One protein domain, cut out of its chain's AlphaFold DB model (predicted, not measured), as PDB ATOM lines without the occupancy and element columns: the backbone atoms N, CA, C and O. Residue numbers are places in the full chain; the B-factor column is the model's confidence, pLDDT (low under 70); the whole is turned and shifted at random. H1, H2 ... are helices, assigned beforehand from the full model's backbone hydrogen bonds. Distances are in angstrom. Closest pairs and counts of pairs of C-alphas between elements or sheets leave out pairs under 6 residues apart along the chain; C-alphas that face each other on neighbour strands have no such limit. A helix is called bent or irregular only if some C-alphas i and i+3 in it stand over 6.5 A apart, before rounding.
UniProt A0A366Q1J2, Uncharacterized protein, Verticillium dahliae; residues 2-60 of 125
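This is residues 2 to 60 of the 125 residues of an uncharacterized protein of Verticillium dahliae (UniProt A0A366Q1J2). Little of this structure is regular: a loosely wound chain with three short helices, where residues 12 to 31 stick out as a wide open loop holding H2, while H1 and H3 are near each other in the remaining body. The printed part has 59 residues, 21 of them in H1, H2 and H3, in that order; the class is all helix, with no named strand. It is loose, with a radius of gyration of the C-alphas of 13.4 A and spans of 35 by 27 by 26 A.

H1, residues 2 to 5, is close but not clearly touching H3, residues 51 to 58; their closest C-alphas, of Ala 2 and Leu 53, are 7.4 A apart. H2, residues 15 to 23, is apart from both. O i to N i+4 pairs within hydrogen-bond range number 4 of 5 in H2 and 0 of 4 in H3, which has 4 of 5 O i to N i+3 pairs; H1 is too short for an i+4 pair.

H1 begins at C-alpha 2 (-0.757, 46.046, 4.662) and measures 5.0 A. H2 measures 12.7 A. H3 measures 12.6 A, ending at C-alpha 58 (4.100, 32.120, 1.928); it is irregular, with C-alphas 52 and 55 7.2 A apart.

The farthest C-alphas, of Lys 23 and Lys 44, are 35.7 A apart. The printed part has no cut; the H2 to H3 link is long, 27 residues. No printed residue is under 70 in pLDDT.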
ATOM      1  N   ALA A   2      -1.286  47.247   5.322       82.12
ATOM      2  CA  ALA A   2      -0.757  46.046   4.662       82.12
ATOM      3  C   ALA A   2      -1.793  45.319   3.780       82.12
ATOM      4  O   ALA A   2      -1.462  44.905   2.680       82.12
ATOM      5  N   ALA A   3      -3.060  45.238   4.208       82.50
ATOM      6  CA  ALA A   3      -4.135  44.649   3.403       82.50
ATOM      7  C   ALA A   3      -4.307  45.345   2.038       82.50
ATOM      8  O   ALA A   3      -4.428  44.683   1.015       82.50
ATOM      9  N   GLY A   4      -4.251  46.681   2.000       78.94
ATOM     10  CA  GLY A   4      -4.332  47.437   0.746       78.94
ATOM     11  C   GLY A   4      -3.108  47.230  -0.150       78.94
ATOM     12  O   GLY A   4      -3.259  47.087  -1.357       78.94
ATOM     13  N   GLU A   5      -1.910  47.143   0.438       80.69
ATOM     14  CA  GLU A   5      -0.666  46.829  -0.289       80.69
ATOM     15  C   GLU A   5      -0.647  45.393  -0.849       80.69
ATOM     16  O   GLU A   5       0.020  45.139  -1.846       80.69
ATOM     17  N   MET A   6      -1.386  44.459  -0.236       80.81
ATOM     18  CA  MET A   6      -1.581  43.087  -0.731       80.81
ATOM     19  C   MET A   6      -2.765  42.961  -1.708       80.81
ATOM     20  O   MET A   6      -3.126  41.854  -2.094       80.81
ATOM     21  N   GLY A   7      -3.388  44.077  -2.106       79.69
ATOM     22  CA  GLY A   7      -4.465  44.091  -3.100       79.69
ATOM     23  C   GLY A   7      -5.875  43.867  -2.545       79.69
ATOM     24  O   GLY A   7      -6.821  43.736  -3.328       79.69
ATOM     25  N   CYS A   8      -6.075  43.857  -1.221       82.25
ATOM     26  CA  CYS A   8      -7.423  43.797  -0.655       82.25
ATOM     27  C   CYS A   8      -8.224  45.042  -1.061       82.25
ATOM     28  O   CYS A   8      -7.815  46.180  -0.815       82.25
ATOM     29  N   HIS A   9      -9.418  44.836  -1.624       83.38
ATOM     30  CA  HIS A   9     -10.304  45.952  -1.944       83.38
ATOM     31  C   HIS A   9     -10.841  46.625  -0.675       83.38
ATOM     32  O   HIS A   9     -10.926  47.848  -0.590       83.38
ATOM     33  N   SER A  10     -11.172  45.837   0.335       86.06
ATOM     34  CA  SER A  10     -11.669  46.320   1.617       86.06
ATOM     35  C   SER A  10     -11.216  45.381   2.721       86.06
ATOM     36  O   SER A  10     -10.991  44.197   2.480       86.06
ATOM     37  N   ALA A  11     -11.109  45.911   3.934       88.44
ATOM     38  CA  ALA A  11     -10.870  45.129   5.136       88.44
ATOM     39  C   ALA A  11     -11.907  45.533   6.186       88.44
ATOM     40  O   ALA A  11     -12.002  46.708   6.541       88.44
ATOM     41  N   THR A  12     -12.676  44.561   6.675       92.50
ATOM     42  CA  THR A  12     -13.601  44.764   7.792       92.50
ATOM     43  C   THR A  12     -12.862  44.459   9.085       92.50
ATOM     44  O   THR A  12     -12.381  43.346   9.283       92.50
ATOM     45  N   ILE A  13     -12.756  45.457   9.957       91.44
ATOM     46  CA  ILE A  13     -12.002  45.380  11.210       91.44
ATOM     47  C   ILE A  13     -12.995  45.507  12.365       91.44
ATOM     48  O   ILE A  13     -13.905  46.334  12.316       91.44
ATOM     49  N   SER A  14     -12.845  44.682  13.402       95.94
ATOM     50  CA  SER A  14     -13.725  44.757  14.568       95.94
ATOM     51  C   SER A  14     -13.569  46.097  15.291       95.94
ATOM     52  O   SER A  14     -12.480  46.669  15.350       95.94
ATOM     53  N   HIS A  15     -14.656  46.581  15.900       96.56
ATOM     54  CA  HIS A  15     -14.633  47.826  16.675       96.56
ATOM     55  C   HIS A  15     -13.565  47.800  17.784       96.56
ATOM     56  O   HIS A  15     -12.935  48.811  18.057       96.56
ATOM     57  N   THR A  16     -13.320  46.637  18.397       97.19
ATOM     58  CA  THR A  16     -12.304  46.464  19.441       97.19
ATOM     59  C   THR A  16     -10.907  46.739  18.899       97.19
ATOM     60  O   THR A  16     -10.152  47.489  19.507       97.19
ATOM     61  N   VAL A  17     -10.575  46.195  17.724       94.69
ATOM     62  CA  VAL A  17      -9.280  46.458  17.083       94.69
ATOM     63  C   VAL A  17      -9.182  47.923  16.661       94.69
ATOM     64  O   VAL A  17      -8.143  48.539  16.875       94.69
ATOM     65  N   LEU A  18     -10.258  48.517  16.134       93.81
ATOM     66  CA  LEU A  18     -10.288  49.949  15.808       93.81
ATOM     67  C   LEU A  18     -10.053  50.832  17.044       93.81
ATOM     68  O   LEU A  18      -9.303  51.800  16.957       93.81
ATOM     69  N   ASN A  19     -10.627  50.473  18.195       96.31
ATOM     70  CA  ASN A  19     -10.417  51.186  19.455       96.31
ATOM     71  C   ASN A  19      -8.957  51.128  19.910       96.31
ATOM     72  O   ASN A  19      -8.431  52.132  20.381       96.31
ATOM     73  N   GLU A  20      -8.293  49.979  19.772       95.06
ATOM     74  CA  GLU A  20      -6.867  49.876  20.099       95.06
ATOM     75  C   GLU A  20      -6.000  50.654  19.107       95.06
ATOM     76  O   GLU A  20      -5.106  51.388  19.524       95.06
ATOM     77  N   LEU A  21      -6.301  50.579  17.807       89.56
ATOM     78  CA  LEU A  21      -5.592  51.351  16.783       89.56
ATOM     79  C   LEU A  21      -5.709  52.862  17.020       89.56
ATOM     80  O   LEU A  21      -4.724  53.578  16.854       89.56
ATOM     81  N   ALA A  22      -6.875  53.343  17.454       92.19
ATOM     82  CA  ALA A  22      -7.113  54.759  17.731       92.19
ATOM     83  C   ALA A  22      -6.276  55.311  18.901       92.19
ATOM     84  O   ALA A  22      -6.060  56.520  18.975       92.19
ATOM     85  N   LYS A  23      -5.795  54.451  19.810       94.31
ATOM     86  CA  LYS A  23      -4.917  54.852  20.924       94.31
ATOM     87  C   LYS A  23      -3.456  55.006  20.503       94.31
ATOM     88  O   LYS A  23      -2.671  55.598  21.243       94.31
ATOM     89  N   LEU A  24      -3.065  54.441  19.361       90.06
ATOM     90  CA  LEU A  24      -1.685  54.491  18.897       90.06
ATOM     91  C   LEU A  24      -1.350  55.891  18.379       90.06
ATOM     92  O   LEU A  24      -2.134  56.526  17.674       90.06
ATOM     93  N   ARG A  25      -0.147  56.372  18.700       89.06
ATOM     94  CA  ARG A  25       0.351  57.634  18.154       89.06
ATOM     95  C   ARG A  25       0.598  57.469  16.656       89.06
ATOM     96  O   ARG A  25       1.433  56.665  16.249       89.06
ATOM     97  N   TYR A  26      -0.069  58.283  15.846       84.06
ATOM     98  CA  TYR A  26       0.233  58.374  14.424       84.06
ATOM     99  C   TYR A  26       1.456  59.272  14.198       84.06
ATOM    100  O   TYR A  26       1.437  60.459  14.529       84.06
ATOM    101  N   VAL A  27       2.523  58.704  13.634       86.88
ATOM    102  CA  VAL A  27       3.726  59.433  13.211       86.88
ATOM    103  C   VAL A  27       3.942  59.150  11.730       86.88
ATOM    104  O   VAL A  27       4.347  58.047  11.371       86.88
ATOM    105  N   ALA A  28       3.641  60.128  10.871       81.19
ATOM    106  CA  ALA A  28       3.645  59.962   9.413       81.19
ATOM    107  C   ALA A  28       4.990  59.436   8.874       81.19
ATOM    108  O   ALA A  28       5.008  58.539   8.039       81.19
ATOM    109  N   SER A  29       6.111  59.926   9.414       83.94
ATOM    110  CA  SER A  29       7.467  59.520   9.016       83.94
ATOM    111  C   SER A  29       7.840  58.082   9.392       83.94
ATOM    112  O   SER A  29       8.832  57.567   8.891       83.94
ATOM    113  N   GLU A  30       7.079  57.444  10.282       84.06
ATOM    114  CA  GLU A  30       7.324  56.074  10.755       84.06
ATOM    115  C   GLU A  30       6.331  55.068  10.154       84.06
ATOM    116  O   GLU A  30       6.397  53.875  10.453       84.06
ATOM    117  N   GLN A  31       5.386  55.524   9.322       79.06
ATOM    118  CA  GLN A  31       4.381  54.634   8.754       79.06
ATOM    119  C   GLN A  31       5.010  53.703   7.712       79.06
ATOM    120  O   GLN A  31       5.663  54.169   6.778       79.06
ATOM    121  N   PRO A  32       4.810  52.380   7.831       76.75
ATOM    122  CA  PRO A  32       5.327  51.452   6.847       76.75
ATOM    123  C   PRO A  32       4.452  51.456   5.585       76.75
ATOM    124  O   PRO A  32       3.224  51.387   5.671       76.75
ATOM    125  N   GLY A  33       5.097  51.437   4.419       74.88
ATOM    126  CA  GLY A  33       4.440  51.352   3.111       74.88
ATOM    127  C   GLY A  33       4.501  52.662   2.313       74.88
ATOM    128  O   GLY A  33       4.857  53.703   2.862       74.88
ATOM    129  N   PRO A  34       4.212  52.615   1.003       70.25
ATOM    130  CA  PRO A  34       4.240  53.797   0.150       70.25
ATOM    131  C   PRO A  34       3.046  54.720   0.438       70.25
ATOM    132  O   PRO A  34       1.924  54.244   0.617       70.25
ATOM    133  N   ASP A  35       3.268  56.038   0.418       72.50
ATOM    134  CA  ASP A  35       2.212  57.062   0.507       72.50
ATOM    135  C   ASP A  35       1.492  57.230  -0.844       72.50
ATOM    136  O   ASP A  35       1.485  58.290  -1.468       72.50
ATOM    137  N   VAL A  36       0.969  56.120  -1.368       73.88
ATOM    138  CA  VAL A  36       0.299  56.068  -2.669       73.88
ATOM    139  C   VAL A  36      -1.184  55.793  -2.438       73.88
ATOM    140  O   VAL A  36      -1.533  54.759  -1.855       73.88
ATOM    141  N   PRO A  37      -2.082  56.688  -2.891       74.69
ATOM    142  CA  PRO A  37      -3.513  56.447  -2.833       74.69
ATOM    143  C   PRO A  37      -3.900  55.154  -3.552       74.69
ATOM    144  O   PRO A  37      -3.316  54.774  -4.567       74.69
ATOM    145  N   LYS A  38      -4.944  54.495  -3.050       72.25
ATOM    146  CA  LYS A  38      -5.494  53.295  -3.680       72.25
ATOM    147  C   LYS A  38      -5.984  53.631  -5.104       72.25
ATOM    148  O   LYS A  38      -6.763  54.575  -5.254       72.25
ATOM    149  N   PRO A  39      -5.588  52.871  -6.140       76.31
ATOM    150  CA  PRO A  39      -6.036  53.121  -7.508       76.31
ATOM    151  C   PRO A  39      -7.536  52.835  -7.671       76.31
ATOM    152  O   PRO A  39      -8.099  51.979  -6.984       76.31
ATOM    153  N   ALA A  40      -8.177  53.513  -8.629       80.88
ATOM    154  CA  ALA A  40      -9.600  53.323  -8.935       80.88
ATOM    155  C   ALA A  40      -9.920  51.886  -9.394       80.88
ATOM    156  O   ALA A  40     -10.943  51.319  -9.013       80.88
ATOM    157  N   HIS A  41      -9.013  51.271 -10.160       82.50
ATOM    158  CA  HIS A  41      -9.131  49.895 -10.647       82.50
ATOM    159  C   HIS A  41      -8.047  49.009 -10.034       82.50
ATOM    160  O   HIS A  41      -7.045  48.701 -10.670       82.50
ATOM    161  N   VAL A  42      -8.269  48.586  -8.789       76.44
ATOM    162  CA  VAL A  42      -7.290  47.842  -7.973       76.44
ATOM    163  C   VAL A  42      -6.687  46.596  -8.613       76.44
ATOM    164  O   VAL A  42      -5.581  46.226  -8.244       76.44
ATOM    165  N   TYR A  43      -7.395  45.956  -9.547       79.69
ATOM    166  CA  TYR A  43      -6.975  44.692 -10.159       79.69
ATOM    167  C   TYR A  43      -6.447  44.839 -11.587       79.69
ATOM    168  O   TYR A  43      -5.799  43.923 -12.076       79.69
ATOM    169  N   LYS A  44      -6.729  45.958 -12.270       82.56
ATOM    170  CA  LYS A  44      -6.395  46.114 -13.695       82.56
ATOM    171  C   LYS A  44      -4.890  46.273 -13.907       82.56
ATOM    172  O   LYS A  44      -4.314  45.581 -14.733       82.56
ATOM    173  N   ASP A  45      -4.288  47.157 -13.118       79.88
ATOM    174  CA  ASP A  45      -2.872  47.521 -13.181       79.88
ATOM    175  C   ASP A  45      -2.242  47.337 -11.789       79.88
ATOM    176  O   ASP A  45      -1.573  48.224 -11.258       79.88
ATOM    177  N   ALA A  46      -2.558  46.209 -11.138       77.69
ATOM    178  CA  ALA A  46      -2.130  45.937  -9.772       77.69
ATOM    179  C   ALA A  46      -0.589  45.922  -9.693       77.69
ATOM    180  O   ALA A  46       0.047  45.129 -10.395       77.69
ATOM    181  N   PRO A  47       0.036  46.774  -8.858       77.44
ATOM    182  CA  PRO A  47       1.480  46.746  -8.695       77.44
ATOM    183  C   PRO A  47       1.914  45.434  -8.020       77.44
ATOM    184  O   PRO A  47       1.127  44.826  -7.286       77.44
ATOM    185  N   PRO A  48       3.173  45.000  -8.208       83.06
ATOM    186  CA  PRO A  48       3.720  43.883  -7.450       83.06
ATOM    187  C   PRO A  48       3.600  44.114  -5.940       83.06
ATOM    188  O   PRO A  48       3.739  45.241  -5.458       83.06
ATOM    189  N   VAL A  49       3.397  43.032  -5.185       84.38
ATOM    190  CA  VAL A  49       3.380  43.079  -3.716       84.38
ATOM    191  C   VAL A  49       4.710  43.641  -3.204       84.38
ATOM    192  O   VAL A  49       5.779  43.234  -3.665       84.38
ATOM    193  N   SER A  50       4.647  44.568  -2.240       83.94
ATOM    194  CA  SER A  50       5.838  45.210  -1.675       83.94
ATOM    195  C   SER A  50       6.784  44.188  -1.029       83.94
ATOM    196  O   SER A  50       6.345  43.228  -0.390       83.94
ATOM    197  N   ASP A  51       8.101  44.394  -1.149       87.75
ATOM    198  CA  ASP A  51       9.096  43.415  -0.674       87.75
ATOM    199  C   ASP A  51       8.986  43.121   0.827       87.75
ATOM    200  O   ASP A  51       9.156  41.979   1.254       87.75
ATOM    201  N   ARG A  52       8.594  44.123   1.625       88.62
ATOM    202  CA  ARG A  52       8.309  43.971   3.062       88.62
ATOM    203  C   ARG A  52       7.205  42.944   3.343       88.62
ATOM    204  O   ARG A  52       7.233  42.299   4.389       88.62
ATOM    205  N   LEU A  53       6.226  42.817   2.448       89.62
ATOM    206  CA  LEU A  53       5.066  41.938   2.611       89.62
ATOM    207  C   LEU A  53       5.219  40.613   1.861       89.62
ATOM    208  O   LEU A  53       4.455  39.688   2.117       89.62
ATOM    209  N   ARG A  54       6.236  40.472   1.001       87.50
ATOM    210  CA  ARG A  54       6.473  39.266   0.194       87.50
ATOM    211  C   ARG A  54       6.533  37.987   1.033       87.50
ATOM    212  O   ARG A  54       5.991  36.968   0.622       87.50
ATOM    213  N   LYS A  55       7.129  38.044   2.231       87.69
ATOM    214  CA  LYS A  55       7.197  36.899   3.157       87.69
ATOM    215  C   LYS A  55       5.816  36.434   3.638       87.69
ATOM    216  O   LYS A  55       5.646  35.260   3.935       87.69
ATOM    217  N   LEU A  56       4.837  37.333   3.728       86.81
ATOM    218  CA  LEU A  56       3.487  36.978   4.171       86.81
ATOM    219  C   LEU A  56       2.738  36.149   3.124       86.81
ATOM    220  O   LEU A  56       1.849  35.396   3.492       86.81
ATOM    221  N   LEU A  57       3.127  36.223   1.845       80.88
ATOM    222  CA  LEU A  57       2.504  35.431   0.778       80.88
ATOM    223  C   LEU A  57       2.737  33.924   0.932       80.88
ATOM    224  O   LEU A  57       1.983  33.134   0.381       80.88
ATOM    225  N   SER A  58       3.779  33.525   1.666       79.38
ATOM    226  CA  SER A  58       4.100  32.120   1.928       79.38
ATOM    227  C   SER A  58       3.653  31.654   3.316       79.38
ATOM    228  O   SER A  58       4.091  30.598   3.768       79.38
ATOM    229  N   ILE A  59       2.881  32.465   4.043       83.25
ATOM    230  CA  ILE A  59       2.444  32.159   5.405       83.25
ATOM    231  C   ILE A  59       0.928  32.239   5.441       83.25
ATOM    232  O   ILE A  59       0.360  33.326   5.406       83.25
ATOM    233  N   ASP A  60       0.288  31.091   5.618       83.88
ATOM    234  CA  ASP A  60      -1.096  31.035   6.053       83.88
ATOM    235  C   ASP A  60      -1.135  30.448   7.474       83.88
ATOM    236  O   ASP A  60      -0.912  29.251   7.653       83.88
TER     237      ASP A  60